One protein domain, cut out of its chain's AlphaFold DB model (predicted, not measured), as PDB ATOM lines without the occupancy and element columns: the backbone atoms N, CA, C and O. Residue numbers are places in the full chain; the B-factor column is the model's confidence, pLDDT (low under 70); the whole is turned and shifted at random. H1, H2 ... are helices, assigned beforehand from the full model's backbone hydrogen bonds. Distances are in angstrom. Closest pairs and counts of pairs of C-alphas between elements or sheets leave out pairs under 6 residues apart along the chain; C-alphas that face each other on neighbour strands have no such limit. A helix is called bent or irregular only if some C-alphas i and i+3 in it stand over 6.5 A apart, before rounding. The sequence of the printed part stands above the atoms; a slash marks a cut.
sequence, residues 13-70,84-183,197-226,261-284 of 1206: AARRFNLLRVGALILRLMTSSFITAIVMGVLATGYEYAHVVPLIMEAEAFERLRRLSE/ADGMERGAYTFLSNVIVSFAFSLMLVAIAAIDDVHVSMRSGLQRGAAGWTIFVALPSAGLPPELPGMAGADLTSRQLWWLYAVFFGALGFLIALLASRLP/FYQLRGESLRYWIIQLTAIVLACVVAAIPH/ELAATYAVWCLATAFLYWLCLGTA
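Overview. This is residues 13 to 70, 84 to 183, 197 to 226 and 261 to 284 of the 1206 residues of the protein "Cobalt transporter subunit" of Chrysochromulina tobinii (UniProt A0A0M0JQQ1). Seven helices make a loose, flat spread: the long H1 crosses H3 as an X, with H2 beyond the end of H1, while H5, H7 and H6 stand beside this X, H7 packing on both H5 and H6, and H4 packs on H5. Residues 13 to 28 of H1 and 197 to 205 of H6 stick out. The printed part has 212 residues with seven named helices, H1 to H7 in order, and no named strand; the class is all helix. It is loose, with a radius of gyration of the C-alphas of 22.8 A, and spans 76 by 72 by 28 A.

Along the chain. H1, residues 13 to 51, begins with C-alpha 13 at (41.471, 11.360, 43.904) and is 56.1 A long from first to last C-alpha. H2 is residues 53 to 69. H3, residues 87 to 114, is 40.4 A long. H4, residues 121 to 140, has a kink of 38 degrees near residue 133 and is only just irregular, with C-alphas 135 and 138 6.9 A apart. H5, residues 155 to 181, is 39.1 A long and begins with C-alpha 155 at (25.069, 21.219, -6.730). H6, residues 197 to 226, is 42.7 A long, with a kink of 31 degrees near residue 205; it is only just irregular, with C-alphas 222 and 225 6.7 A apart. H7, residues 261 to 284, is 34.4 A long and ends with C-alpha 284 at (0.557, -0.702, 11.012).

Arrangement. H1 touches H3 with residues 29 to 45 alone, at a steep tilt of 46 degrees, opposite ways; their closest C-alphas, of Gly 41 and Val 98, are 4.3 A apart. H1 and H2 meet only through their tight link. H3 and H4 are close but not clearly touching, with the closest C-alphas, of Leu 108 and Arg 127, 7.5 A apart. H4 and H5 form a helical hairpin and touch at Ile 134 and Gly 169, their closest C-alphas, 5.1 A apart; the shallow tilt of 34.9 degrees is only just short of steep. H5 touches H7, the same way at a shallow tilt of 14 degrees, with the closest C-alphas, of Gly 172 and Phe 275, 6.3 A apart. H6 touches H7 with residues 210 to 220 alone, opposite ways at a shallow tilt of 25 degrees; the closest C-alphas, of Thr 213 and Leu 276, are 6.3 A apart. Among the pairs that are apart are H1 and H5, and H3 and H7. Every O i to N i+4 pair is within hydrogen-bond range in H1, H2, H3, H5 and H7, against 13 of 16 in H4 and 23 of 26 in H6.

Size, cuts and confidence. The C-alphas farthest apart, of Leu 68 and Phe 197, are 77.5 A apart. Residues 71 to 83, 184 to 196 and 227 to 260 are not printed; the C-alpha gaps across these cuts are 24.8 A, 17.1 A and 17.3 A. Of the links printed whole, H4 to H5 is long, with 14 residues. The mean pLDDT of the printed part is 71.2; 85 residues are under 70, among them residues 142 to 153, 197 to 226 and 261 to 284.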
ATOM      1  N   ALA A  13      41.193  12.745  44.287       51.06
ATOM      2  CA  ALA A  13      41.471  11.360  43.904       51.06
ATOM      3  C   ALA A  13      40.276  10.718  43.174       51.06
ATOM      4  O   ALA A  13      40.465  10.077  42.139       51.06
ATOM      5  N   ALA A  14      39.046  10.952  43.647       54.19
ATOM      6  CA  ALA A  14      37.827  10.495  42.980       54.19
ATOM      7  C   ALA A  14      37.639  11.136  41.590       54.19
ATOM      8  O   ALA A  14      37.324  10.428  40.632       54.19
ATOM      9  N   ARG A  15      37.905  12.445  41.435       58.59
ATOM     10  CA  ARG A  15      37.903  13.117  40.119       58.59
ATOM     11  C   ARG A  15      38.936  12.511  39.169       58.59
ATOM     12  O   ARG A  15      38.578  12.162  38.048       58.59
ATOM     13  N   ARG A  16      40.188  12.328  39.611       57.69
ATOM     14  CA  ARG A  16      41.261  11.716  38.803       57.69
ATOM     15  C   ARG A  16      40.913  10.274  38.395       57.69
ATOM     16  O   ARG A  16      41.109   9.903  37.242       57.69
ATOM     17  N   PHE A  17      40.333   9.481  39.299       58.03
ATOM     18  CA  PHE A  17      39.888   8.109  39.021       58.03
ATOM     19  C   PHE A  17      38.728   8.052  38.013       58.03
ATOM     20  O   PHE A  17      38.743   7.223  37.103       58.03
ATOM     21  N   ASN A  18      37.758   8.966  38.117       68.19
ATOM     22  CA  ASN A  18      36.664   9.072  37.151       68.19
ATOM     23  C   ASN A  18      37.145   9.577  35.782       68.19
ATOM     24  O   ASN A  18      36.742   9.010  34.772       68.19
ATOM     25  N   LEU A  19      38.061  10.550  35.725       67.94
ATOM     26  CA  LEU A  19      38.691  11.001  34.475       67.94
ATOM     27  C   LEU A  19      39.437   9.864  33.761       67.94
ATOM     28  O   LEU A  19      39.251   9.671  32.562       67.94
ATOM     29  N   LEU A  20      40.211   9.055  34.493       70.62
ATOM     30  CA  LEU A  20      40.889   7.878  33.934       70.62
ATOM     31  C   LEU A  20      39.897   6.816  33.428       70.62
ATOM     32  O   LEU A  20      40.121   6.222  32.374       70.62
ATOM     33  N   ARG A  21      38.775   6.600  34.131       74.25
ATOM     34  CA  ARG A  21      37.694   5.709  33.671       74.25
ATOM     35  C   ARG A  21      36.995   6.234  32.415       74.25
ATOM     36  O   ARG A  21      36.766   5.449  31.500       74.25
ATOM     37  N   VAL A  22      36.693   7.531  32.350       80.62
ATOM     38  CA  VAL A  22      36.071   8.175  31.181       80.62
ATOM     39  C   VAL A  22      37.012   8.130  29.977       80.62
ATOM     40  O   VAL A  22      36.587   7.706  28.908       80.62
ATOM     41  N   GLY A  23      38.300   8.443  30.148       80.75
ATOM     42  CA  GLY A  23      39.303   8.312  29.085       80.75
ATOM     43  C   GLY A  23      39.434   6.874  28.568       80.75
ATOM     44  O   GLY A  23      39.411   6.645  27.361       80.75
ATOM     45  N   ALA A  24      39.475   5.883  29.467       82.56
ATOM     46  CA  ALA A  24      39.499   4.469  29.089       82.56
ATOM     47  C   ALA A  24      38.200   4.002  28.399       82.56
ATOM     48  O   ALA A  24      38.247   3.112  27.549       82.56
ATOM     49  N   LEU A  25      37.047   4.585  28.740       82.19
ATOM     50  CA  LEU A  25      35.765   4.310  28.089       82.19
ATOM     51  C   LEU A  25      35.722   4.926  26.685       82.19
ATOM     52  O   LEU A  25      35.454   4.204  25.729       82.19
ATOM     53  N   ILE A  26      36.075   6.207  26.536       85.56
ATOM     54  CA  ILE A  26      36.171   6.890  25.234       85.56
ATOM     55  C   ILE A  26      37.135   6.137  24.309       85.56
ATOM     56  O   ILE A  26      36.774   5.842  23.172       85.56
ATOM     57  N   LEU A  27      38.312   5.735  24.801       88.25
ATOM     58  CA  LEU A  27      39.280   4.963  24.018       88.25
ATOM     59  C   LEU A  27      38.713   3.613  23.539       88.25
ATOM     60  O   LEU A  27      38.974   3.206  22.407       88.25
ATOM     61  N   ARG A  28      37.903   2.927  24.357       86.75
ATOM     62  CA  ARG A  28      37.218   1.678  23.964       86.75
ATOM     63  C   ARG A  28      36.149   1.917  22.900       86.75
ATOM     64  O   ARG A  28      36.088   1.155  21.941       86.75
ATOM     65  N   LEU A  29      35.351   2.978  23.030       88.19
ATOM     66  CA  LEU A  29      34.350   3.330  22.018       88.19
ATOM     67  C   LEU A  29      35.030   3.686  20.685       88.19
ATOM     68  O   LEU A  29      34.701   3.093  19.660       88.19
ATOM     69  N   MET A  30      36.050   4.550  20.718       90.62
ATOM     70  CA  MET A  30      36.835   4.952  19.544       90.62
ATOM     71  C   MET A  30      37.511   3.759  18.856       90.62
ATOM     72  O   MET A  30      37.366   3.594  17.650       90.62
ATOM     73  N   THR A  31      38.191   2.880  19.605       91.06
ATOM     74  CA  THR A  31      38.847   1.689  19.024       91.06
ATOM     75  C   THR A  31      37.844   0.686  18.451       91.06
ATOM     76  O   THR A  31      38.083   0.160  17.367       91.06
ATOM     77  N   SER A  32      36.694   0.469  19.101       90.69
ATOM     78  CA  SER A  32      35.635  -0.396  18.559       90.69
ATOM     79  C   SER A  32      35.041   0.147  17.251       90.69
ATOM     80  O   SER A  32      34.871  -0.610  16.290       90.69
ATOM     81  N   SER A  33      34.821   1.464  17.164       92.75
ATOM     82  CA  SER A  33      34.369   2.111  15.930       92.75
ATOM     83  C   SER A  33      35.434   2.099  14.842       92.75
ATOM     84  O   SER A  33      35.102   1.886  13.685       92.75
ATOM     85  N   PHE A  34      36.712   2.271  15.185       94.62
ATOM     86  CA  PHE A  34      37.807   2.274  14.212       94.62
ATOM     87  C   PHE A  34      38.049   0.885  13.598       94.62
ATOM     88  O   PHE A  34      38.212   0.763  12.387       94.62
ATOM     89  N   ILE A  35      37.976  -0.182  14.402       94.62
ATOM     90  CA  ILE A  35      38.029  -1.565  13.899       94.62
ATOM     91  C   ILE A  35      36.837  -1.842  12.968       94.62
ATOM     92  O   ILE A  35      37.016  -2.389  11.881       94.62
ATOM     93  N   THR A  36      35.633  -1.413  13.361       93.25
ATOM     94  CA  THR A  36      34.422  -1.532  12.529       93.25
ATOM     95  C   THR A  36      34.569  -0.756  11.216       93.25
ATOM     96  O   THR A  36      34.206  -1.263  10.157       93.25
ATOM     97  N   ALA A  37      35.165   0.436  11.269       94.69
ATOM     98  CA  ALA A  37      35.404   1.299  10.121       94.69
ATOM     99  C   ALA A  37      36.404   0.720   9.117       94.69
ATOM    100  O   ALA A  37      36.168   0.814   7.919       94.69
ATOM    101  N   ILE A  38      37.481   0.079   9.583       96.00
ATOM    102  CA  ILE A  38      38.425  -0.625   8.705       96.00
ATOM    103  C   ILE A  38      37.718  -1.783   7.991       96.00
ATOM    104  O   ILE A  38      37.817  -1.900   6.773       96.00
ATOM    105  N   VAL A  39      36.969  -2.617   8.724       95.62
ATOM    106  CA  VAL A  39      36.265  -3.771   8.137       95.62
ATOM    107  C   VAL A  39      35.226  -3.323   7.105       95.62
ATOM    108  O   VAL A  39      35.203  -3.855   5.997       95.62
ATOM    109  N   MET A  40      34.401  -2.325   7.432       94.38
ATOM    110  CA  MET A  40      33.404  -1.795   6.496       94.38
ATOM    111  C   MET A  40      34.045  -1.032   5.333       94.38
ATOM    112  O   MET A  40      33.593  -1.186   4.204       94.38
ATOM    113  N   GLY A  41      35.135  -0.297   5.565       94.19
ATOM    114  CA  GLY A  41      35.860   0.425   4.522       94.19
ATOM    115  C   GLY A  41      36.486  -0.499   3.473       94.19
ATOM    116  O   GLY A  41      36.376  -0.220   2.279       94.19
ATOM    117  N   VAL A  42      37.060  -1.640   3.887       94.94
ATOM    118  CA  VAL A  42      37.544  -2.683   2.956       94.94
ATOM    119  C   VAL A  42      36.389  -3.240   2.116       94.94
ATOM    120  O   VAL A  42      36.528  -3.383   0.901       94.94
ATOM    121  N   LEU A  43      35.244  -3.536   2.740       94.75
ATOM    122  CA  LEU A  43      34.073  -4.089   2.049       94.75
ATOM    123  C   LEU A  43      33.444  -3.085   1.068       94.75
ATOM    124  O   LEU A  43      33.134  -3.460  -0.061       94.75
ATOM    125  N   ALA A  44      33.302  -1.821   1.472       91.81
ATOM    126  CA  ALA A  44      32.782  -0.742   0.635       91.81
ATOM    127  C   ALA A  44      33.700  -0.477  -0.567       91.81
ATOM    128  O   ALA A  44      33.238  -0.508  -1.703       91.81
ATOM    129  N   THR A  45      35.012  -0.360  -0.338       93.44
ATOM    130  CA  THR A  45      36.000  -0.175  -1.416       93.44
ATOM    131  C   THR A  45      35.992  -1.348  -2.394       93.44
ATOM    132  O   THR A  45      36.035  -1.140  -3.602       93.44
ATOM    133  N   GLY A  46      35.884  -2.590  -1.905       92.75
ATOM    134  CA  GLY A  46      35.762  -3.769  -2.766       92.75
ATOM    135  C   GLY A  46      34.489  -3.768  -3.624       92.75
ATOM    136  O   GLY A  46      34.528  -4.192  -4.776       92.75
ATOM    137  N   TYR A  47      33.377  -3.254  -3.090       93.38
ATOM    138  CA  TYR A  47      32.122  -3.091  -3.827       93.38
ATOM    139  C   TYR A  47      32.204  -1.962  -4.868       93.38
ATOM    140  O   TYR A  47      31.817  -2.152  -6.021       93.38
ATOM    141  N   GLU A  48      32.764  -0.806  -4.505       90.94
ATOM    142  CA  GLU A  48      32.965   0.322  -5.420       90.94
ATOM    143  C   GLU A  48      33.935  -0.023  -6.552       90.94
ATOM    144  O   GLU A  48      33.657   0.294  -7.707       90.94
ATOM    145  N   TYR A  49      35.019  -0.749  -6.273       89.56
ATOM    146  CA  TYR A  49      35.954  -1.199  -7.309       89.56
ATOM    147  C   TYR A  49      35.324  -2.218  -8.277       89.56
ATOM    148  O   TYR A  49      35.729  -2.303  -9.435       89.56
ATOM    149  N   ALA A  50      34.309  -2.968  -7.830       91.56
ATOM    150  CA  ALA A  50      33.573  -3.922  -8.661       91.56
ATOM    151  C   ALA A  50      32.436  -3.287  -9.489       91.56
ATOM    152  O   ALA A  50      32.117  -3.804 -10.560       91.56
ATOM    153  N   HIS A  51      31.816  -2.201  -9.008       87.56
ATOM    154  CA  HIS A  51      30.583  -1.651  -9.595       87.56
ATOM    155  C   HIS A  51      30.641  -0.176 -10.016       87.56
ATOM    156  O   HIS A  51      29.946   0.199 -10.954       87.56
ATOM    157  N   VAL A  52      31.427   0.659  -9.337       87.94
ATOM    158  CA  VAL A  52      31.437   2.124  -9.518       87.94
ATOM    159  C   VAL A  52      32.659   2.574 -10.318       87.94
ATOM    160  O   VAL A  52      32.514   3.324 -11.279       87.94
ATOM    161  N   VAL A  53      33.852   2.064  -9.992       87.81
ATOM    162  CA  VAL A  53      35.096   2.394 -10.709       87.81
ATOM    163  C   VAL A  53      35.005   2.102 -12.218       87.81
ATOM    164  O   VAL A  53      35.394   2.984 -12.979       87.81
ATOM    165  N   PRO A  54      34.440   0.972 -12.702       87.44
ATOM    166  CA  PRO A  54      34.283   0.748 -14.143       87.44
ATOM    167  C   PRO A  54      33.457   1.837 -14.844       87.44
ATOM    168  O   PRO A  54      33.855   2.318 -15.902       87.44
ATOM    169  N   LEU A  55      32.359   2.287 -14.221       84.44
ATOM    170  CA  LEU A  55      31.492   3.343 -14.761       84.44
ATOM    171  C   LEU A  55      32.199   4.706 -14.809       84.44
ATOM    172  O   LEU A  55      31.986   5.471 -15.745       84.44
ATOM    173  N   ILE A  56      33.058   4.999 -13.826       83.75
ATOM    174  CA  ILE A  56      33.887   6.214 -13.817       83.75
ATOM    175  C   ILE A  56      34.918   6.162 -14.952       83.75
ATOM    176  O   ILE A  56      35.016   7.115 -15.721       83.75
ATOM    177  N   MET A  57      35.632   5.043 -15.119       84.38
ATOM    178  CA  MET A  57      36.620   4.886 -16.198       84.38
ATOM    179  C   MET A  57      35.986   5.018 -17.592       84.38
ATOM    180  O   MET A  57      36.585   5.614 -18.488       84.38
ATOM    181  N   GLU A  58      34.765   4.501 -17.777       84.69
ATOM    182  CA  GLU A  58      33.978   4.690 -19.001       84.69
ATOM    183  C   GLU A  58      33.566   6.161 -19.196       84.69
ATOM    184  O   GLU A  58      33.786   6.714 -20.275       84.69
ATOM    185  N   ALA A  59      33.036   6.829 -18.164       81.56
ATOM    186  CA  ALA A  59      32.629   8.236 -18.236       81.56
ATOM    187  C   ALA A  59      33.807   9.176 -18.565       81.56
ATOM    188  O   ALA A  59      33.717   9.982 -19.492       81.56
ATOM    189  N   GLU A  60      34.950   9.019 -17.894       83.00
ATOM    190  CA  GLU A  60      36.159   9.794 -18.194       83.00
ATOM    191  C   GLU A  60      36.704   9.515 -19.610       83.00
ATOM    192  O   GLU A  60      37.354  10.371 -20.214       83.00
ATOM    193  N   ALA A  61      36.491   8.315 -20.167       83.25
ATOM    194  CA  ALA A  61      36.851   8.022 -21.555       83.25
ATOM    195  C   ALA A  61      35.940   8.771 -22.545       83.25
ATOM    196  O   ALA A  61      36.438   9.320 -23.531       83.25
ATOM    197  N   PHE A  62      34.636   8.867 -22.260       78.56
ATOM    198  CA  PHE A  62      33.708   9.699 -23.034       78.56
ATOM    199  C   PHE A  62      34.043  11.193 -22.934       78.56
ATOM    200  O   PHE A  62      34.046  11.870 -23.960       78.56
ATOM    201  N   GLU A  63      34.392  11.708 -21.752       78.81
ATOM    202  CA  GLU A  63      34.838  13.101 -21.609       78.81
ATOM    203  C   GLU A  63      36.124  13.385 -22.390       78.81
ATOM    204  O   GLU A  63      36.190  14.374 -23.120       78.81
ATOM    205  N   ARG A  64      37.134  12.509 -22.299       78.25
ATOM    206  CA  ARG A  64      38.389  12.655 -23.057       78.25
ATOM    207  C   ARG A  64      38.138  12.647 -24.571       78.25
ATOM    208  O   ARG A  64      38.681  13.493 -25.280       78.25
ATOM    209  N   LEU A  65      37.257  11.775 -25.068       77.44
ATOM    210  CA  LEU A  65      36.808  11.784 -26.470       77.44
ATOM    211  C   LEU A  65      36.051  13.069 -26.845       77.44
ATOM    212  O   LEU A  65      36.246  13.599 -27.939       77.44
ATOM    213  N   ARG A  66      35.214  13.592 -25.944       72.38
ATOM    214  CA  ARG A  66      34.437  14.815 -26.166       72.38
ATOM    215  C   ARG A  66      35.328  16.057 -26.258       72.38
ATOM    216  O   ARG A  66      35.213  16.785 -27.239       72.38
ATOM    217  N   ARG A  67      36.267  16.246 -25.323       68.44
ATOM    218  CA  ARG A  67      37.232  17.367 -25.334       68.44
ATOM    219  C   ARG A  67      38.067  17.383 -26.626       68.44
ATOM    220  O   ARG A  67      38.284  18.443 -27.206       68.44
ATOM    221  N   LEU A  68      38.453  16.205 -27.134       75.62
ATOM    222  CA  LEU A  68      39.123  16.056 -28.435       75.62
ATOM    223  C   LEU A  68      38.211  16.391 -29.633       75.62
ATOM    224  O   LEU A  68      38.691  16.928 -30.629       75.62
ATOM    225  N   SER A  69      36.911  16.093 -29.553       69.81
ATOM    226  CA  SER A  69      35.940  16.378 -30.623       69.81
ATOM    227  C   SER A  69      35.457  17.831 -30.653       69.81
ATOM    228  O   SER A  69      35.057  18.303 -31.716       69.81
ATOM    229  N   GLU A  70      35.457  18.528 -29.517       71.50
ATOM    230  CA  GLU A  70      35.061  19.943 -29.405       71.50
ATOM    231  C   GLU A  70      36.234  20.901 -29.705       71.50
ATOM    232  O   GLU A  70      36.049  22.112 -29.761       71.50
ATOM    233  N   ALA A  84      46.170   9.390  -9.459       78.19
ATOM    234  CA  ALA A  84      46.569   8.537 -10.572       78.19
ATOM    235  C   ALA A  84      45.887   7.156 -10.536       78.19
ATOM    236  O   ALA A  84      45.609   6.570  -9.479       78.19
ATOM    237  N   ASP A  85      45.644   6.604 -11.725       77.31
ATOM    238  CA  ASP A  85      44.950   5.331 -11.881       77.31
ATOM    239  C   ASP A  85      45.703   4.139 -11.277       77.31
ATOM    240  O   ASP A  85      46.931   4.034 -11.300       77.31
ATOM    241  N   GLY A  86      44.930   3.193 -10.740       81.38
ATOM    242  CA  GLY A  86      45.446   2.025 -10.034       81.38
ATOM    243  C   GLY A  86      45.585   2.270  -8.532       81.38
ATOM    244  O   GLY A  86      44.585   2.442  -7.832       81.38
ATOM    245  N   MET A  87      46.814   2.203  -8.009       83.50
ATOM    246  CA  MET A  87      47.049   2.149  -6.559       83.50
ATOM    247  C   MET A  87      46.726   3.452  -5.820       83.50
ATOM    248  O   MET A  87      46.264   3.378  -4.685       83.50
ATOM    249  N   GLU A  88      46.955   4.618  -6.428       85.62
ATOM    250  CA  GLU A  88      46.728   5.904  -5.761       85.62
ATOM    251  C   GLU A  88      45.227   6.187  -5.613       85.62
ATOM    252  O   GLU A  88      44.743   6.304  -4.485       85.62
ATOM    253  N   ARG A  89      44.465   6.160  -6.721       84.56
ATOM    254  CA  ARG A  89      42.992   6.233  -6.698       84.56
ATOM    255  C   ARG A  89      42.402   5.220  -5.705       84.56
ATOM    256  O   ARG A  89      41.612   5.596  -4.843       84.56
ATOM    257  N   GLY A  90      42.852   3.960  -5.741       87.62
ATOM    258  CA  GLY A  90      42.403   2.915  -4.811       87.62
ATOM    259  C   GLY A  90      42.711   3.194  -3.331       87.62
ATOM    260  O   GLY A  90      41.883   2.895  -2.469       87.62
ATOM    261  N   ALA A  91      43.864   3.795  -3.016       89.06
ATOM    262  CA  ALA A  91      44.232   4.169  -1.650       89.06
ATOM    263  C   ALA A  91      43.382   5.332  -1.112       89.06
ATOM    264  O   ALA A  91      42.930   5.272   0.036       89.06
ATOM    265  N   TYR A  92      43.104   6.352  -1.932       89.25
ATOM    266  CA  TYR A  92      42.220   7.457  -1.549       89.25
ATOM    267  C   TYR A  92      40.757   7.008  -1.403       89.25
ATOM    268  O   TYR A  92      40.117   7.359  -0.409       89.25
ATOM    269  N   THR A  93      40.246   6.160  -2.305       89.06
ATOM    270  CA  THR A  93      38.922   5.526  -2.158       89.06
ATOM    271  C   THR A  93      38.836   4.711  -0.865       89.06
ATOM    272  O   THR A  93      37.858   4.837  -0.126       89.06
ATOM    273  N   PHE A  94      39.869   3.931  -0.527       93.19
ATOM    274  CA  PHE A  94      39.911   3.188   0.734       93.19
ATOM    275  C   PHE A  94      39.898   4.103   1.963       93.19
ATOM    276  O   PHE A  94      39.092   3.900   2.874       93.19
ATOM    277  N   LEU A  95      40.752   5.128   1.988       93.62
ATOM    278  CA  LEU A  95      40.838   6.062   3.109       93.62
ATOM    279  C   LEU A  95      39.516   6.816   3.323       93.62
ATOM    280  O   LEU A  95      39.041   6.897   4.457       93.62
ATOM    281  N   SER A  96      38.887   7.288   2.243       92.69
ATOM    282  CA  SER A  96      37.564   7.924   2.274       92.69
ATOM    283  C   SER A  96      36.503   6.989   2.869       92.69
ATOM    284  O   SER A  96      35.842   7.335   3.852       92.69
ATOM    285  N   ASN A  97      36.411   5.753   2.367       94.06
ATOM    286  CA  ASN A  97      35.467   4.751   2.866       94.06
ATOM    287  C   ASN A  97      35.671   4.402   4.347       94.06
ATOM    288  O   ASN A  97      34.691   4.198   5.069       94.06
ATOM    289  N   VAL A  98      36.917   4.358   4.833       95.38
ATOM    290  CA  VAL A  98      37.211   4.165   6.263       95.38
ATOM    291  C   VAL A  98      36.764   5.378   7.087       95.38
ATOM    292  O   VAL A  98      36.134   5.190   8.126       95.38
ATOM    293  N   ILE A  99      37.019   6.611   6.635       94.88
ATOM    294  CA  ILE A  99      36.598   7.837   7.339       94.88
ATOM    295  C   ILE A  99      35.065   7.916   7.439       94.88
ATOM    296  O   ILE A  99      34.524   8.121   8.530       94.88
ATOM    297  N   VAL A 100      34.353   7.673   6.334       91.44
ATOM    298  CA  VAL A 100      32.880   7.653   6.295       91.44
ATOM    299  C   VAL A 100      32.320   6.533   7.182       91.44
ATOM    300  O   VAL A 100      31.424   6.769   7.999       91.44
ATOM    301  N   SER A 101      32.892   5.326   7.107       92.69
ATOM    302  CA  SER A 101      32.497   4.202   7.970       92.69
ATOM    303  C   SER A 101      32.751   4.483   9.457       92.69
ATOM    304  O   SER A 101      31.971   4.053  10.309       92.69
ATOM    305  N   PHE A 102      33.808   5.232   9.790       94.62
ATOM    306  CA  PHE A 102      34.124   5.632  11.162       94.62
ATOM    307  C   PHE A 102      33.105   6.627  11.715       94.62
ATOM    308  O   PHE A 102      32.615   6.425  12.828       94.62
ATOM    309  N   ALA A 103      32.712   7.634  10.928       91.12
ATOM    310  CA  ALA A 103      31.674   8.589  11.310       91.12
ATOM    311  C   ALA A 103      30.330   7.891  11.601       91.12
ATOM    312  O   ALA A 103      29.755   8.074  12.679       91.12
ATOM    313  N   PHE A 104      29.863   7.014  10.703       89.81
ATOM    314  CA  PHE A 104      28.623   6.259  10.927       89.81
ATOM    315  C   PHE A 104      28.729   5.262  12.091       89.81
ATOM    316  O   PHE A 104      27.780   5.134  12.870       89.81
ATOM    317  N   SER A 105      29.875   4.595  12.272       90.94
ATOM    318  CA  SER A 105      30.087   3.702  13.419       90.94
ATOM    319  C   SER A 105      30.066   4.465  14.746       90.94
ATOM    320  O   SER A 105      29.429   4.012  15.696       90.94
ATOM    321  N   LEU A 106      30.701   5.639  14.824       90.06
ATOM    322  CA  LEU A 106      30.639   6.502  16.007       90.06
ATOM    323  C   LEU A 106      29.208   6.951  16.309       90.06
ATOM    324  O   LEU A 106      28.801   6.911  17.468       90.06
ATOM    325  N   MET A 107      28.426   7.312  15.289       86.56
ATOM    326  CA  MET A 107      27.032   7.713  15.478       86.56
ATOM    327  C   MET A 107      26.158   6.552  15.987       86.56
ATOM    328  O   MET A 107      25.371   6.735  16.918       86.56
ATOM    329  N   LEU A 108      26.333   5.335  15.458       85.25
ATOM    330  CA  LEU A 108      25.647   4.135  15.957       85.25
ATOM    331  C   LEU A 108      26.063   3.771  17.391       85.25
ATOM    332  O   LEU A 108      25.212   3.368  18.187       85.25
ATOM    333  N   VAL A 109      27.341   3.941  17.742       85.56
ATOM    334  CA  VAL A 109      27.854   3.729  19.105       85.56
ATOM    335  C   VAL A 109      27.325   4.788  20.078       85.56
ATOM    336  O   VAL A 109      26.940   4.437  21.192       85.56
ATOM    337  N   ALA A 110      27.212   6.054  19.663       83.31
ATOM    338  CA  ALA A 110      26.595   7.110  20.466       83.31
ATOM    339  C   ALA A 110      25.107   6.823  20.737       83.31
ATOM    340  O   ALA A 110      24.673   6.867  21.886       83.31
ATOM    341  N   ILE A 111      24.342   6.430  19.710       77.06
ATOM    342  CA  ILE A 111      22.943   5.994  19.867       77.06
ATOM    343  C   ILE A 111      22.852   4.786  20.812       77.06
ATOM    344  O   ILE A 111      21.987   4.746  21.684       77.06
ATOM    345  N   ALA A 112      23.752   3.807  20.680       76.12
ATOM    346  CA  ALA A 112      23.775   2.637  21.556       76.12
ATOM    347  C   ALA A 112      24.112   2.972  23.020       76.12
ATOM    348  O   ALA A 112      23.591   2.304  23.909       76.12
ATOM    349  N   ALA A 113      24.935   3.996  23.269       76.19
ATOM    350  CA  ALA A 113      25.279   4.466  24.610       76.19
ATOM    351  C   ALA A 113      24.164   5.296  25.277       76.19
ATOM    352  O   ALA A 113      24.071   5.306  26.499       76.19
ATOM    353  N   ILE A 114      23.318   5.976  24.493       72.56
ATOM    354  CA  ILE A 114      22.174   6.759  25.000       72.56
ATOM    355  C   ILE A 114      20.991   5.856  25.383       72.56
ATOM    356  O   ILE A 114      20.259   6.162  26.319       72.56
ATOM    357  N   ASP A 115      20.774   4.761  24.651       66.44
ATOM    358  CA  ASP A 115      19.514   4.005  24.714       66.44
ATOM    359  C   ASP A 115      19.461   2.931  25.826       66.44
ATOM    360  O   ASP A 115      18.438   2.266  25.942       66.44
ATOM    361  N   ASP A 116      20.557   2.708  26.573       61.66
ATOM    362  CA  ASP A 116      20.788   1.731  27.682       61.66
ATOM    363  C   ASP A 116      20.307   0.268  27.456       61.66
ATOM    364  O   ASP A 116      20.322  -0.596  28.335       61.66
ATOM    365  N   VAL A 117      19.892  -0.055  26.233       58.97
ATOM    366  CA  VAL A 117      19.353  -1.357  25.833       58.97
ATOM    367  C   VAL A 117      20.466  -2.275  25.336       58.97
ATOM    368  O   VAL A 117      21.257  -1.909  24.464       58.97
ATOM    369  N   HIS A 118      20.450  -3.524  25.816       65.44
ATOM    370  CA  HIS A 118      21.351  -4.595  25.383       65.44
ATOM    371  C   HIS A 118      21.423  -4.698  23.848       65.44
ATOM    372  O   HIS A 118      20.438  -5.004  23.165       65.44
ATOM    373  N   VAL A 119      22.615  -4.457  23.294       70.94
ATOM    374  CA  VAL A 119      22.848  -4.421  21.845       70.94
ATOM    375  C   VAL A 119      22.885  -5.840  21.279       70.94
ATOM    376  O   VAL A 119      23.922  -6.493  21.215       70.94
ATOM    377  N   SER A 120      21.722  -6.325  20.852       80.50
ATOM    378  CA  SER A 120      21.596  -7.553  20.066       80.50
ATOM    379  C   SER A 120      21.934  -7.312  18.591       80.50
ATOM    380  O   SER A 120      21.725  -6.222  18.056       80.50
ATOM    381  N   MET A 121      22.344  -8.363  17.879       82.38
ATOM    382  CA  MET A 121      22.557  -8.320  16.425       82.38
ATOM    383  C   MET A 121      21.295  -7.883  15.651       82.38
ATOM    384  O   MET A 121      21.398  -7.188  14.643       82.38
ATOM    385  N   ARG A 122      20.092  -8.210  16.155       77.69
ATOM    386  CA  ARG A 122      18.813  -7.768  15.570       77.69
ATOM    387  C   ARG A 122      18.599  -6.261  15.732       77.69
ATOM    388  O   ARG A 122      18.266  -5.599  14.755       77.69
ATOM    389  N   SER A 123      18.813  -5.716  16.931       77.56
ATOM    390  CA  SER A 123      18.683  -4.273  17.177       77.56
ATOM    391  C   SER A 123      19.784  -3.464  16.481       77.56
ATOM    392  O   SER A 123      19.502  -2.372  15.993       77.56
ATOM    393  N   GLY A 124      20.993  -4.020  16.335       80.06
ATOM    394  CA  GLY A 124      22.052  -3.460  15.490       80.06
ATOM    395  C   GLY A 124      21.626  -3.339  14.022       80.06
ATOM    396  O   GLY A 124      21.650  -2.241  13.471       80.06
ATOM    397  N   LEU A 125      21.141  -4.430  13.416       83.88
ATOM    398  CA  LEU A 125      20.627  -4.426  12.039       83.88
ATOM    399  C   LEU A 125      19.442  -3.465  11.848       83.88
ATOM    400  O   LEU A 125      19.374  -2.781  10.833       83.88
ATOM    401  N   GLN A 126      18.530  -3.364  12.821       80.62
ATOM    402  CA  GLN A 126      17.398  -2.430  12.754       80.62
ATOM    403  C   GLN A 126      17.840  -0.959  12.821       80.62
ATOM    404  O   GLN A 126      17.364  -0.151  12.025       80.62
ATOM    405  N   ARG A 127      18.774  -0.607  13.719       80.38
ATOM    406  CA  ARG A 127      19.347   0.751  13.800       80.38
ATOM    407  C   ARG A 127      20.159   1.093  12.541       80.38
ATOM    408  O   ARG A 127      20.017   2.192  12.014       80.38
ATOM    409  N   GLY A 128      20.938   0.142  12.016       85.38
ATOM    410  CA  GLY A 128      21.691   0.297  10.767       85.38
ATOM    411  C   GLY A 128      20.790   0.496   9.542       85.38
ATOM    412  O   GLY A 128      21.023   1.412   8.760       85.38
ATOM    413  N   ALA A 129      19.718  -0.291   9.410       85.69
ATOM    414  CA  ALA A 129      18.748  -0.146   8.322       85.69
ATOM    415  C   ALA A 129      17.992   1.194   8.380       85.69
ATOM    416  O   ALA A 129      17.781   1.819   7.342       85.69
ATOM    417  N   ALA A 130      17.628   1.672   9.577       83.31
ATOM    418  CA  ALA A 130      17.047   3.004   9.753       83.31
ATOM    419  C   ALA A 130      18.038   4.109   9.341       83.31
ATOM    420  O   ALA A 130      17.678   4.983   8.557       83.31
ATOM    421  N   GLY A 131      19.300   4.028   9.782       85.81
ATOM    422  CA  GLY A 131      20.361   4.957   9.373       85.81
ATOM    423  C   GLY A 131      20.578   4.985   7.856       85.81
ATOM    424  O   GLY A 131      20.537   6.052   7.254       85.81
ATOM    425  N   TRP A 132      20.714   3.820   7.216       88.69
ATOM    426  CA  TRP A 132      20.816   3.717   5.754       88.69
ATOM    427  C   TRP A 132      19.587   4.301   5.038       88.69
ATOM    428  O   TRP A 132      19.725   4.981   4.022       88.69
ATOM    429  N   THR A 133      18.387   4.106   5.595       86.38
ATOM    430  CA  THR A 133      17.157   4.688   5.036       86.38
ATOM    431  C   THR A 133      17.198   6.219   5.070       86.38
ATOM    432  O   THR A 133      16.851   6.856   4.081       86.38
ATOM    433  N   ILE A 134      17.665   6.803   6.178       84.94
ATOM    434  CA  ILE A 134      17.761   8.257   6.383       84.94
ATOM    435  C   ILE A 134      18.850   8.894   5.507       84.94
ATOM    436  O   ILE A 134      18.577   9.884   4.838       84.94
ATOM    437  N   PHE A 135      20.072   8.351   5.511       86.25
ATOM    438  CA  PHE A 135      21.243   9.003   4.899       86.25
ATOM    439  C   PHE A 135      21.520   8.611   3.444       86.25
ATOM    440  O   PHE A 135      22.252   9.328   2.762       86.25
ATOM    441  N   VAL A 136      20.956   7.495   2.968       85.88
ATOM    442  CA  VAL A 136      21.184   6.982   1.608       85.88
ATOM    443  C   VAL A 136      19.863   6.840   0.854       85.88
ATOM    444  O   VAL A 136      19.658   7.517  -0.147       85.88
ATOM    445  N   ALA A 137      18.934   6.010   1.339       83.31
ATOM    446  CA  ALA A 137      17.773   5.620   0.537       83.31
ATOM    447  C   ALA A 137      16.795   6.773   0.253       83.31
ATOM    448  O   ALA A 137      16.355   6.923  -0.885       83.31
ATOM    449  N   LEU A 138      16.450   7.587   1.261       79.81
ATOM    450  CA  LEU A 138      15.537   8.723   1.084       79.81
ATOM    451  C   LEU A 138      16.154   9.835   0.206       79.81
ATOM    452  O   LEU A 138      15.472  10.252  -0.732       79.81
ATOM    453  N   PRO A 139      17.422  10.265   0.392       82.38
ATOM    454  CA  PRO A 139      18.083  11.167  -0.553       82.38
ATOM    455  C   PRO A 139      18.148  10.617  -1.987       82.38
ATOM    456  O   PRO A 139      17.826  11.336  -2.932       82.38
ATOM    457  N   SER A 140      18.488   9.339  -2.184       79.81
ATOM    458  CA  SER A 140      18.559   8.740  -3.527       79.81
ATOM    459  C   SER A 140      17.196   8.561  -4.217       79.81
ATOM    460  O   SER A 140      17.164   8.315  -5.420       79.81
ATOM    461  N   ALA A 141      16.074   8.673  -3.496       72.75
ATOM    462  CA  ALA A 141      14.738   8.393  -4.031       72.75
ATOM    463  C   ALA A 141      14.136   9.511  -4.909       72.75
ATOM    464  O   ALA A 141      13.135   9.262  -5.580       72.75
ATOM    465  N   GLY A 142      14.704  10.724  -4.896       64.50
ATOM    466  CA  GLY A 142      14.208  11.866  -5.686       64.50
ATOM    467  C   GLY A 142      15.209  12.451  -6.686       64.50
ATOM    468  O   GLY A 142      14.800  12.954  -7.727       64.50
ATOM    469  N   LEU A 143      16.510  12.343  -6.403       67.50
ATOM    470  CA  LEU A 143      17.598  12.768  -7.286       67.50
ATOM    471  C   LEU A 143      18.637  11.635  -7.355       67.50
ATOM    472  O   LEU A 143      19.421  11.482  -6.413       67.50
ATOM    473  N   PRO A 144      18.655  10.816  -8.426       63.38
ATOM    474  CA  PRO A 144      19.674   9.783  -8.586       63.38
ATOM    475  C   PRO A 144      21.076  10.412  -8.716       63.38
ATOM    476  O   PRO A 144      21.195  11.600  -9.044       63.38
ATOM    477  N   PRO A 145      22.153   9.647  -8.458       63.53
ATOM    478  CA  PRO A 145      23.503  10.088  -8.789       63.53
ATOM    479  C   PRO A 145      23.631  10.270 -10.308       63.53
ATOM    480  O   PRO A 145      23.253   9.390 -11.082       63.53
ATOM    481  N   GLU A 146      24.145  11.423 -10.724       66.81
ATOM    482  CA  GLU A 146      24.524  11.689 -12.114       66.81
ATOM    483  C   GLU A 146      25.930  11.134 -12.387       66.81
ATOM    484  O   GLU A 146      26.775  11.081 -11.493       66.81
ATOM    485  N   LEU A 147      26.172  10.701 -13.626       63.84
ATOM    486  CA  LEU A 147      27.514  10.367 -14.105       63.84
ATOM    487  C   LEU A 147      28.286  11.662 -14.433       63.84
ATOM    488  O   LEU A 147      27.647  12.658 -14.789       63.84
ATOM    489  N   PRO A 148      29.633  11.656 -14.381       55.88
ATOM    490  CA  PRO A 148      30.450  12.749 -14.913       55.88
ATOM    491  C   PRO A 148      30.034  13.140 -16.342       55.88
ATOM    492  O   PRO A 148      29.600  12.295 -17.130       55.88
ATOM    493  N   GLY A 149      30.090  14.435 -16.652       58.03
ATOM    494  CA  GLY A 149      29.694  14.990 -17.951       58.03
ATOM    495  C   GLY A 149      28.184  15.026 -18.260       58.03
ATOM    496  O   GLY A 149      27.807  15.524 -19.324       58.03
ATOM    497  N   MET A 150      27.306  14.536 -17.374       63.47
ATOM    498  CA  MET A 150      25.846  14.639 -17.540       63.47
ATOM    499  C   MET A 150      25.335  16.061 -17.263       63.47
ATOM    500  O   MET A 150      25.772  16.721 -16.323       63.47
ATOM    501  N   ALA A 151      24.342  16.514 -18.034       58.31
ATOM    502  CA  ALA A 151      23.613  17.749 -17.740       58.31
ATOM    503  C   ALA A 151      22.705  17.536 -16.515       58.31
ATOM    504  O   ALA A 151      21.661  16.887 -16.621       58.31
ATOM    505  N   GLY A 152      23.145  18.029 -15.357       58.91
ATOM    506  CA  GLY A 152      22.583  17.682 -14.052       58.91
ATOM    507  C   GLY A 152      21.780  18.775 -13.348       58.91
ATOM    508  O   GLY A 152      21.722  19.927 -13.780       58.91
ATOM    509  N   ALA A 153      21.170  18.402 -12.223       60.94
ATOM    510  CA  ALA A 153      20.626  19.365 -11.266       60.94
ATOM    511  C   ALA A 153      21.760  20.053 -10.483       60.94
ATOM    512  O   ALA A 153      22.710  19.390 -10.067       60.94
ATOM    513  N   ASP A 154      21.633  21.363 -10.245       71.00
ATOM    514  CA  ASP A 154      22.654  22.175  -9.571       71.00
ATOM    515  C   ASP A 154      23.131  21.582  -8.225       71.00
ATOM    516  O   ASP A 154      22.350  21.017  -7.451       71.00
ATOM    517  N   LEU A 155      24.421  21.760  -7.923       75.06
ATOM    518  CA  LEU A 155      25.069  21.219  -6.730       75.06
ATOM    519  C   LEU A 155      24.410  21.725  -5.438       75.06
ATOM    520  O   LEU A 155      24.167  20.929  -4.529       75.06
ATOM    521  N   THR A 156      24.048  23.008  -5.371       75.81
ATOM    522  CA  THR A 156      23.335  23.603  -4.226       75.81
ATOM    523  C   THR A 156      21.966  22.955  -4.049       75.81
ATOM    524  O   THR A 156      21.578  22.592  -2.937       75.81
ATOM    525  N   SER A 157      21.250  22.730  -5.155       72.62
ATOM    526  CA  SER A 157      19.954  22.040  -5.151       72.62
ATOM    527  C   SER A 157      20.079  20.593  -4.656       72.62
ATOM    528  O   SER A 157      19.264  20.147  -3.849       72.62
ATOM    529  N   ARG A 158      21.132  19.874  -5.069       75.31
ATOM    530  CA  ARG A 158      21.445  18.509  -4.606       75.31
ATOM    531  C   ARG A 158      21.824  18.460  -3.117       75.31
ATOM    532  O   ARG A 158      21.391  17.544  -2.416       75.31
ATOM    533  N   GLN A 159      22.568  19.445  -2.613       81.75
ATOM    534  CA  GLN A 159      22.921  19.565  -1.191       81.75
ATOM    535  C   GLN A 159      21.699  19.880  -0.314       81.75
ATOM    536  O   GLN A 159      21.457  19.188   0.678       81.75
ATOM    537  N   LEU A 160      20.888  20.873  -0.699       79.44
ATOM    538  CA  LEU A 160      19.642  21.223  -0.007       79.44
ATOM    539  C   LEU A 160      18.662  20.044   0.005       79.44
ATOM    540  O   LEU A 160      18.089  19.723   1.046       79.44
ATOM    541  N   TRP A 161      18.527  19.348  -1.126       79.50
ATOM    542  CA  TRP A 161      17.742  18.122  -1.232       79.50
ATOM    543  C   TRP A 161      18.179  17.048  -0.227       79.50
ATOM    544  O   TRP A 161      17.339  16.523   0.509       79.50
ATOM    545  N   TRP A 162      19.481  16.747  -0.156       85.50
ATOM    546  CA  TRP A 162      20.014  15.764   0.791       85.50
ATOM    547  C   TRP A 162      19.723  16.168   2.243       85.50
ATOM    548  O   TRP A 162      19.239  15.343   3.020       85.50
ATOM    549  N   LEU A 163      19.921  17.445   2.592       84.50
ATOM    550  CA  LEU A 163      19.624  17.977   3.926       84.50
ATOM    551  C   LEU A 163      18.141  17.828   4.296       84.50
ATOM    552  O   LEU A 163      17.838  17.349   5.390       84.50
ATOM    553  N   TYR A 164      17.212  18.173   3.398       80.31
ATOM    554  CA  TYR A 164      15.777  17.994   3.648       80.31
ATOM    555  C   TYR A 164      15.395  16.515   3.777       80.31
ATOM    556  O   TYR A 164      14.673  16.149   4.706       80.31
ATOM    557  N   ALA A 165      15.900  15.650   2.892       78.69
ATOM    558  CA  ALA A 165      15.624  14.216   2.921       78.69
ATOM    559  C   ALA A 165      16.104  13.556   4.228       78.69
ATOM    560  O   ALA A 165      15.355  12.797   4.850       78.69
ATOM    561  N   VAL A 166      17.309  13.908   4.687       86.25
ATOM    562  CA  VAL A 166      17.867  13.470   5.975       86.25
ATOM    563  C   VAL A 166      17.057  14.022   7.149       86.25
ATOM    564  O   VAL A 166      16.688  13.257   8.041       86.25
ATOM    565  N   PHE A 167      16.741  15.322   7.157       83.50
ATOM    566  CA  PHE A 167      16.020  15.968   8.257       83.50
ATOM    567  C   PHE A 167      14.614  15.388   8.450       83.50
ATOM    568  O   PHE A 167      14.275  14.933   9.547       83.50
ATOM    569  N   PHE A 168      13.804  15.336   7.387       79.19
ATOM    570  CA  PHE A 168      12.456  14.773   7.467       79.19
ATOM    571  C   PHE A 168      12.488  13.258   7.707       79.19
ATOM    572  O   PHE A 168      11.695  12.759   8.504       79.19
ATOM    573  N   GLY A 169      13.440  12.526   7.114       78.81
ATOM    574  CA  GLY A 169      13.650  11.106   7.406       78.81
ATOM    575  C   GLY A 169      13.916  10.849   8.894       78.81
ATOM    576  O   GLY A 169      13.211  10.061   9.526       78.81
ATOM    577  N   ALA A 170      14.886  11.558   9.479       81.12
ATOM    578  CA  ALA A 170      15.234  11.444  10.893       81.12
ATOM    579  C   ALA A 170      14.067  11.831  11.817       81.12
ATOM    580  O   ALA A 170      13.772  11.106  12.770       81.12
ATOM    581  N   LEU A 171      13.354  12.921  11.507       77.69
ATOM    582  CA  LEU A 171      12.173  13.357  12.255       77.69
ATOM    583  C   LEU A 171      11.044  12.311  12.209       77.69
ATOM    584  O   LEU A 171      10.402  12.054  13.227       77.69
ATOM    585  N   GLY A 172      10.834  11.657  11.063       73.75
ATOM    586  CA  GLY A 172       9.827  10.604  10.902       73.75
ATOM    587  C   GLY A 172      10.132   9.368  11.750       73.75
ATOM    588  O   GLY A 172       9.258   8.872  12.464       73.75
ATOM    589  N   PHE A 173      11.392   8.918  11.750       75.12
ATOM    590  CA  PHE A 173      11.845   7.841  12.634       75.12
ATOM    591  C   PHE A 173      11.764   8.231  14.119       75.12
ATOM    592  O   PHE A 173      11.346   7.406  14.933       75.12
ATOM    593  N   LEU A 174      12.088   9.477  14.486       75.12
ATOM    594  CA  LEU A 174      11.956   9.976  15.860       75.12
ATOM    595  C   LEU A 174      10.494   9.965  16.335       75.12
ATOM    596  O   LEU A 174      10.208   9.455  17.419       75.12
ATOM    597  N   ILE A 175       9.558  10.456  15.518       72.38
ATOM    598  CA  ILE A 175       8.119  10.436  15.828       72.38
ATOM    599  C   ILE A 175       7.609   8.992  15.947       72.38
ATOM    600  O   ILE A 175       6.877   8.682  16.887       72.38
ATOM    601  N   ALA A 176       8.031   8.085  15.060       68.56
ATOM    602  CA  ALA A 176       7.672   6.668  15.144       68.56
ATOM    603  C   ALA A 176       8.208   5.998  16.428       68.56
ATOM    604  O   ALA A 176       7.484   5.243  17.080       68.56
ATOM    605  N   LEU A 177       9.443   6.311  16.835       71.31
ATOM    606  CA  LEU A 177      10.031   5.832  18.089       71.31
ATOM    607  C   LEU A 177       9.276   6.371  19.311       71.31
ATOM    608  O   LEU A 177       8.912   5.584  20.185       71.31
ATOM    609  N   LEU A 178       8.967   7.670  19.354       70.38
ATOM    610  CA  LEU A 178       8.175   8.274  20.431       70.38
ATOM    611  C   LEU A 178       6.772   7.652  20.515       70.38
ATOM    612  O   LEU A 178       6.352   7.225  21.590       70.38
ATOM    613  N   ALA A 179       6.087   7.494  19.379       66.50
ATOM    614  CA  ALA A 179       4.780   6.841  19.307       66.50
ATOM    615  C   ALA A 179       4.814   5.371  19.767       66.50
ATOM    616  O   ALA A 179       3.836   4.890  20.340       66.50
ATOM    617  N   SER A 180       5.936   4.664  19.566       63.19
ATOM    618  CA  SER A 180       6.135   3.289  20.050       63.19
ATOM    619  C   SER A 180       6.406   3.182  21.558       63.19
ATOM    620  O   SER A 180       6.197   2.116  22.135       63.19
ATOM    621  N   ARG A 181       6.848   4.275  22.204       64.00
ATOM    622  CA  ARG A 181       7.107   4.346  23.655       64.00
ATOM    623  C   ARG A 181       5.902   4.822  24.472       64.00
ATOM    624  O   ARG A 181       5.937   4.724  25.696       64.00
ATOM    625  N   LEU A 182       4.830   5.289  23.827       60.50
ATOM    626  CA  LEU A 182       3.562   5.572  24.504       60.50
ATOM    627  C   LEU A 182       2.964   4.261  25.053       60.50
ATOM    628  O   LEU A 182       2.714   3.342  24.266       60.50
ATOM    629  N   PRO A 183       2.723   4.139  26.373       48.12
ATOM    630  CA  PRO A 183       2.262   2.890  26.968       48.12
ATOM    631  C   PRO A 183       0.869   2.512  26.454       48.12
ATOM    632  O   PRO A 183      -0.027   3.357  26.380       48.12
ATOM    633  N   PHE A 197     -14.839   3.894  26.519       39.84
ATOM    634  CA  PHE A 197     -14.624   5.341  26.341       39.84
ATOM    635  C   PHE A 197     -13.132   5.698  26.241       39.84
ATOM    636  O   PHE A 197     -12.741   6.550  25.441       39.84
ATOM    637  N   TYR A 198     -12.276   4.996  26.991       41.00
ATOM    638  CA  TYR A 198     -10.821   5.148  26.890       41.00
ATOM    639  C   TYR A 198     -10.233   4.453  25.654       41.00
ATOM    640  O   TYR A 198      -9.323   5.008  25.039       41.00
ATOM    641  N   GLN A 199     -10.793   3.312  25.223       38.44
ATOM    642  CA  GLN A 199     -10.502   2.730  23.906       38.44
ATOM    643  C   GLN A 199     -10.812   3.732  22.799       38.44
ATOM    644  O   GLN A 199      -9.921   4.056  22.022       38.44
ATOM    645  N   LEU A 200     -12.019   4.311  22.788       43.75
ATOM    646  CA  LEU A 200     -12.397   5.321  21.800       43.75
ATOM    647  C   LEU A 200     -11.419   6.501  21.762       43.75
ATOM    648  O   LEU A 200     -11.098   6.954  20.671       43.75
ATOM    649  N   ARG A 201     -10.886   6.986  22.891       41.72
ATOM    650  CA  ARG A 201      -9.932   8.115  22.876       41.72
ATOM    651  C   ARG A 201      -8.520   7.725  22.411       41.72
ATOM    652  O   ARG A 201      -7.908   8.484  21.665       41.72
ATOM    653  N   GLY A 202      -8.019   6.550  22.798       42.81
ATOM    654  CA  GLY A 202      -6.703   6.055  22.365       42.81
ATOM    655  C   GLY A 202      -6.677   5.572  20.911       42.81
ATOM    656  O   GLY A 202      -5.743   5.869  20.165       42.81
ATOM    657  N   GLU A 203      -7.725   4.870  20.480       44.75
ATOM    658  CA  GLU A 203      -7.876   4.411  19.099       44.75
ATOM    659  C   GLU A 203      -8.258   5.563  18.168       44.75
ATOM    660  O   GLU A 203      -7.706   5.629  17.074       44.75
ATOM    661  N   SER A 204      -9.102   6.520  18.587       49.03
ATOM    662  CA  SER A 204      -9.420   7.673  17.727       49.03
ATOM    663  C   SER A 204      -8.212   8.553  17.439       49.03
ATOM    664  O   SER A 204      -8.125   9.019  16.315       49.03
ATOM    665  N   LEU A 205      -7.246   8.740  18.349       52.72
ATOM    666  CA  LEU A 205      -6.030   9.495  18.008       52.72
ATOM    667  C   LEU A 205      -5.218   8.786  16.907       52.72
ATOM    668  O   LEU A 205      -4.796   9.423  15.944       52.72
ATOM    669  N   ARG A 206      -5.067   7.456  16.999       51.97
ATOM    670  CA  ARG A 206      -4.413   6.642  15.957       51.97
ATOM    671  C   ARG A 206      -5.200   6.677  14.639       51.97
ATOM    672  O   ARG A 206      -4.604   6.879  13.585       51.97
ATOM    673  N   TYR A 207      -6.527   6.561  14.693       51.44
ATOM    674  CA  TYR A 207      -7.402   6.677  13.522       51.44
ATOM    675  C   TYR A 207      -7.397   8.081  12.907       51.44
ATOM    676  O   TYR A 207      -7.394   8.179  11.689       51.44
ATOM    677  N   TRP A 208      -7.363   9.159  13.696       49.22
ATOM    678  CA  TRP A 208      -7.289  10.536  13.196       49.22
ATOM    679  C   TRP A 208      -5.970  10.798  12.480       49.22
ATOM    680  O   TRP A 208      -5.994  11.396  11.411       49.22
ATOM    681  N   ILE A 209      -4.846  10.301  13.006       55.00
ATOM    682  CA  ILE A 209      -3.551  10.362  12.314       55.00
ATOM    683  C   ILE A 209      -3.641   9.608  10.978       55.00
ATOM    684  O   ILE A 209      -3.369  10.195   9.938       55.00
ATOM    685  N   ILE A 210      -4.121   8.359  10.975       53.06
ATOM    686  CA  ILE A 210      -4.264   7.555   9.745       53.06
ATOM    687  C   ILE A 210      -5.224   8.211   8.733       53.06
ATOM    688  O   ILE A 210      -4.931   8.225   7.541       53.06
ATOM    689  N   GLN A 211      -6.348   8.778   9.182       47.59
ATOM    690  CA  GLN A 211      -7.335   9.442   8.321       47.59
ATOM    691  C   GLN A 211      -6.812  10.770   7.765       47.59
ATOM    692  O   GLN A 211      -6.947  11.008   6.570       47.59
ATOM    693  N   LEU A 212      -6.162  11.609   8.580       48.53
ATOM    694  CA  LEU A 212      -5.496  12.825   8.098       48.53
ATOM    695  C   LEU A 212      -4.410  12.477   7.077       48.53
ATOM    696  O   LEU A 212      -4.347  13.105   6.024       48.53
ATOM    697  N   THR A 213      -3.611  11.439   7.328       50.28
ATOM    698  CA  THR A 213      -2.606  10.980   6.368       50.28
ATOM    699  C   THR A 213      -3.230  10.439   5.079       50.28
ATOM    700  O   THR A 213      -2.741  10.756   3.998       50.28
ATOM    701  N   ALA A 214      -4.332   9.687   5.154       46.72
ATOM    702  CA  ALA A 214      -5.061   9.210   3.978       46.72
ATOM    703  C   ALA A 214      -5.709  10.356   3.178       46.72
ATOM    704  O   ALA A 214      -5.690  10.322   1.950       46.72
ATOM    705  N   ILE A 215      -6.227  11.388   3.853       47.34
ATOM    706  CA  ILE A 215      -6.780  12.595   3.224       47.34
ATOM    707  C   ILE A 215      -5.670  13.400   2.543       47.34
ATOM    708  O   ILE A 215      -5.821  13.748   1.377       47.34
ATOM    709  N   VAL A 216      -4.531  13.640   3.204       50.09
ATOM    710  CA  VAL A 216      -3.389  14.338   2.586       50.09
ATOM    711  C   VAL A 216      -2.847  13.544   1.394       50.09
ATOM    712  O   VAL A 216      -2.619  14.127   0.337       50.09
ATOM    713  N   LEU A 217      -2.719  12.217   1.509       45.72
ATOM    714  CA  LEU A 217      -2.320  11.357   0.394       45.72
ATOM    715  C   LEU A 217      -3.318  11.439  -0.774       45.72
ATOM    716  O   LEU A 217      -2.897  11.574  -1.918       45.72
ATOM    717  N   ALA A 218      -4.626  11.422  -0.501       43.53
ATOM    718  CA  ALA A 218      -5.659  11.576  -1.525       43.53
ATOM    719  C   ALA A 218      -5.632  12.967  -2.183       43.53
ATOM    720  O   ALA A 218      -5.762  13.059  -3.401       43.53
ATOM    721  N   CYS A 219      -5.410  14.038  -1.414       44.31
ATOM    722  CA  CYS A 219      -5.256  15.395  -1.937       44.31
ATOM    723  C   CYS A 219      -4.011  15.536  -2.823       44.31
ATOM    724  O   CYS A 219      -4.109  16.136  -3.891       44.31
ATOM    725  N   VAL A 220      -2.868  14.953  -2.440       48.59
ATOM    726  CA  VAL A 220      -1.660  14.964  -3.283       48.59
ATOM    727  C   VAL A 220      -1.874  14.129  -4.547       48.59
ATOM    728  O   VAL A 220      -1.606  14.617  -5.639       48.59
ATOM    729  N   VAL A 221      -2.441  12.922  -4.444       47.28
ATOM    730  CA  VAL A 221      -2.752  12.078  -5.616       47.28
ATOM    731  C   VAL A 221      -3.746  12.761  -6.568       47.28
ATOM    732  O   VAL A 221      -3.591  12.656  -7.782       47.28
ATOM    733  N   ALA A 222      -4.718  13.517  -6.047       41.84
ATOM    734  CA  ALA A 222      -5.637  14.325  -6.850       41.84
ATOM    735  C   ALA A 222      -4.988  15.586  -7.460       41.84
ATOM    736  O   ALA A 222      -5.499  16.107  -8.451       41.84
ATOM    737  N   ALA A 223      -3.866  16.067  -6.914       41.59
ATOM    738  CA  ALA A 223      -3.107  17.190  -7.464       41.59
ATOM    739  C   ALA A 223      -2.160  16.779  -8.609       41.59
ATOM    740  O   ALA A 223      -1.897  17.603  -9.486       41.59
ATOM    741  N   ILE A 224      -1.699  15.515  -8.652       42.81
ATOM    742  CA  ILE A 224      -0.778  15.005  -9.690       42.81
ATOM    743  C   ILE A 224      -1.235  15.380 -11.119       42.81
ATOM    744  O   ILE A 224      -0.425  15.974 -11.830       42.81
ATOM    745  N   PRO A 225      -2.499  15.157 -11.553       36.28
ATOM    746  CA  PRO A 225      -2.925  15.480 -12.920       36.28
ATOM    747  C   PRO A 225      -2.938  16.980 -13.242       36.28
ATOM    748  O   PRO A 225      -2.829  17.358 -14.407       36.28
ATOM    749  N   HIS A 226      -3.088  17.838 -12.229       38.19
ATOM    750  CA  HIS A 226      -3.150  19.292 -12.393       38.19
ATOM    751  C   HIS A 226      -1.770  19.963 -12.362       38.19
ATOM    752  O   HIS A 226      -1.640  21.087 -12.840       38.19
ATOM    753  N   GLU A 261      14.253  22.725 -11.090       43.53
ATOM    754  CA  GLU A 261      13.471  23.257  -9.958       43.53
ATOM    755  C   GLU A 261      12.096  22.578  -9.805       43.53
ATOM    756  O   GLU A 261      11.643  22.309  -8.688       43.53
ATOM    757  N   LEU A 262      11.435  22.246 -10.923       42.12
ATOM    758  CA  LEU A 262      10.192  21.473 -10.904       42.12
ATOM    759  C   LEU A 262      10.456  20.021 -10.492       42.12
ATOM    760  O   LEU A 262       9.659  19.448  -9.758       42.12
ATOM    761  N   ALA A 263      11.581  19.434 -10.910       43.97
ATOM    762  CA  ALA A 263      11.979  18.101 -10.461       43.97
ATOM    763  C   ALA A 263      12.277  18.080  -8.949       43.97
ATOM    764  O   ALA A 263      11.793  17.195  -8.246       43.97
ATOM    765  N   ALA A 264      12.988  19.084  -8.426       42.12
ATOM    766  CA  ALA A 264      13.278  19.227  -7.000       42.12
ATOM    767  C   ALA A 264      12.005  19.443  -6.164       42.12
ATOM    768  O   ALA A 264      11.815  18.783  -5.141       42.12
ATOM    769  N   THR A 265      11.081  20.304  -6.605       46.75
ATOM    770  CA  THR A 265       9.793  20.487  -5.910       46.75
ATOM    771  C   THR A 265       8.902  19.245  -6.006       46.75
ATOM    772  O   THR A 265       8.337  18.832  -4.992       46.75
ATOM    773  N   TYR A 266       8.836  18.575  -7.161       43.72
ATOM    774  CA  TYR A 266       8.139  17.291  -7.312       43.72
ATOM    775  C   TYR A 266       8.725  16.220  -6.378       43.72
ATOM    776  O   TYR A 266       7.977  15.503  -5.710       43.72
ATOM    777  N   ALA A 267      10.053  16.164  -6.248       45.47
ATOM    778  CA  ALA A 267      10.747  15.285  -5.317       45.47
ATOM    779  C   ALA A 267      10.418  15.621  -3.848       45.47
ATOM    780  O   ALA A 267      10.145  14.706  -3.072       45.47
ATOM    781  N   VAL A 268      10.338  16.902  -3.463       48.56
ATOM    782  CA  VAL A 268       9.919  17.323  -2.106       48.56
ATOM    783  C   VAL A 268       8.498  16.850  -1.784       48.56
ATOM    784  O   VAL A 268       8.268  16.316  -0.700       48.56
ATOM    785  N   TRP A 269       7.554  16.942  -2.725       47.97
ATOM    786  CA  TRP A 269       6.200  16.398  -2.537       47.97
ATOM    787  C   TRP A 269       6.162  14.857  -2.532       47.97
ATOM    788  O   TRP A 269       5.384  14.260  -1.775       47.97
ATOM    789  N   CYS A 270       7.041  14.193  -3.289       45.94
ATOM    790  CA  CYS A 270       7.228  12.739  -3.228       45.94
ATOM    791  C   CYS A 270       7.833  12.279  -1.889       45.94
ATOM    792  O   CYS A 270       7.399  11.265  -1.344       45.94
ATOM    793  N   LEU A 271       8.774  13.024  -1.295       47.50
ATOM    794  CA  LEU A 271       9.291  12.708   0.041       47.50
ATOM    795  C   LEU A 271       8.326  13.088   1.164       47.50
ATOM    796  O   LEU A 271       8.244  12.343   2.137       47.50
ATOM    797  N   ALA A 272       7.533  14.154   1.030       49.03
ATOM    798  CA  ALA A 272       6.453  14.447   1.973       49.03
ATOM    799  C   ALA A 272       5.425  13.299   2.012       49.03
ATOM    800  O   ALA A 272       5.016  12.854   3.088       49.03
ATOM    801  N   THR A 273       5.060  12.747   0.850       46.66
ATOM    802  CA  THR A 273       4.181  11.568   0.775       46.66
ATOM    803  C   THR A 273       4.871  10.268   1.203       46.66
ATOM    804  O   THR A 273       4.222   9.447   1.850       46.66
ATOM    805  N   ALA A 274       6.175  10.088   0.967       45.09
ATOM    806  CA  ALA A 274       6.933   8.943   1.487       45.09
ATOM    807  C   ALA A 274       7.085   8.976   3.023       45.09
ATOM    808  O   ALA A 274       6.911   7.953   3.682       45.09
ATOM    809  N   PHE A 275       7.348  10.144   3.612       50.06
ATOM    810  CA  PHE A 275       7.377  10.382   5.061       50.06
ATOM    811  C   PHE A 275       6.034  10.012   5.707       50.06
ATOM    812  O   PHE A 275       5.981   9.246   6.671       50.06
ATOM    813  N   LEU A 276       4.935  10.480   5.111       49.53
ATOM    814  CA  LEU A 276       3.570  10.136   5.506       49.53
ATOM    815  C   LEU A 276       3.264   8.633   5.341       49.53
ATOM    816  O   LEU A 276       2.654   8.023   6.220       49.53
ATOM    817  N   TYR A 277       3.739   8.006   4.262       46.12
ATOM    818  CA  TYR A 277       3.632   6.561   4.046       46.12
ATOM    819  C   TYR A 277       4.376   5.757   5.126       46.12
ATOM    820  O   TYR A 277       3.810   4.811   5.675       46.12
ATOM    821  N   TRP A 278       5.597   6.152   5.502       45.00
ATOM    822  CA  TRP A 278       6.359   5.498   6.573       45.00
ATOM    823  C   TRP A 278       5.747   5.711   7.967       45.00
ATOM    824  O   TRP A 278       5.769   4.782   8.776       45.00
ATOM    825  N   LEU A 279       5.111   6.859   8.231       51.94
ATOM    826  CA  LEU A 279       4.284   7.090   9.428       51.94
ATOM    827  C   LEU A 279       3.098   6.106   9.516       51.94
ATOM    828  O   LEU A 279       2.856   5.499  10.568       51.94
ATOM    829  N   CYS A 280       2.397   5.878   8.404       45.59
ATOM    830  CA  CYS A 280       1.349   4.853   8.310       45.59
ATOM    831  C   CYS A 280       1.904   3.424   8.439       45.59
ATOM    832  O   CYS A 280       1.314   2.580   9.114       45.59
ATOM    833  N   LEU A 281       3.052   3.128   7.824       44.34
ATOM    834  CA  LEU A 281       3.628   1.783   7.852       44.34
ATOM    835  C   LEU A 281       4.170   1.424   9.245       44.34
ATOM    836  O   LEU A 281       3.961   0.304   9.713       44.34
ATOM    837  N   GLY A 282       4.786   2.378   9.950       45.12
ATOM    838  CA  GLY A 282       5.257   2.207  11.327       45.12
ATOM    839  C   GLY A 282       4.124   1.927  12.318       45.12
ATOM    840  O   GLY A 282       4.250   1.039  13.164       45.12
ATOM    841  N   THR A 283       2.985   2.612  12.169       46.69
ATOM    842  CA  THR A 283       1.790   2.376  13.001       46.69
ATOM    843  C   THR A 283       1.071   1.061  12.667       46.69
ATOM    844  O   THR A 283       0.507   0.438  13.567       46.69
ATOM    845  N   ALA A 284       1.143   0.578  11.421       39.25
ATOM    846  CA  ALA A 284       0.557  -0.702  11.012       39.25
ATOM    847  C   ALA A 284       1.418  -1.937  11.364       39.25
ATOM    848  O   ALA A 284       0.886  -2.975  11.767       39.25
TER     849      ALA A 284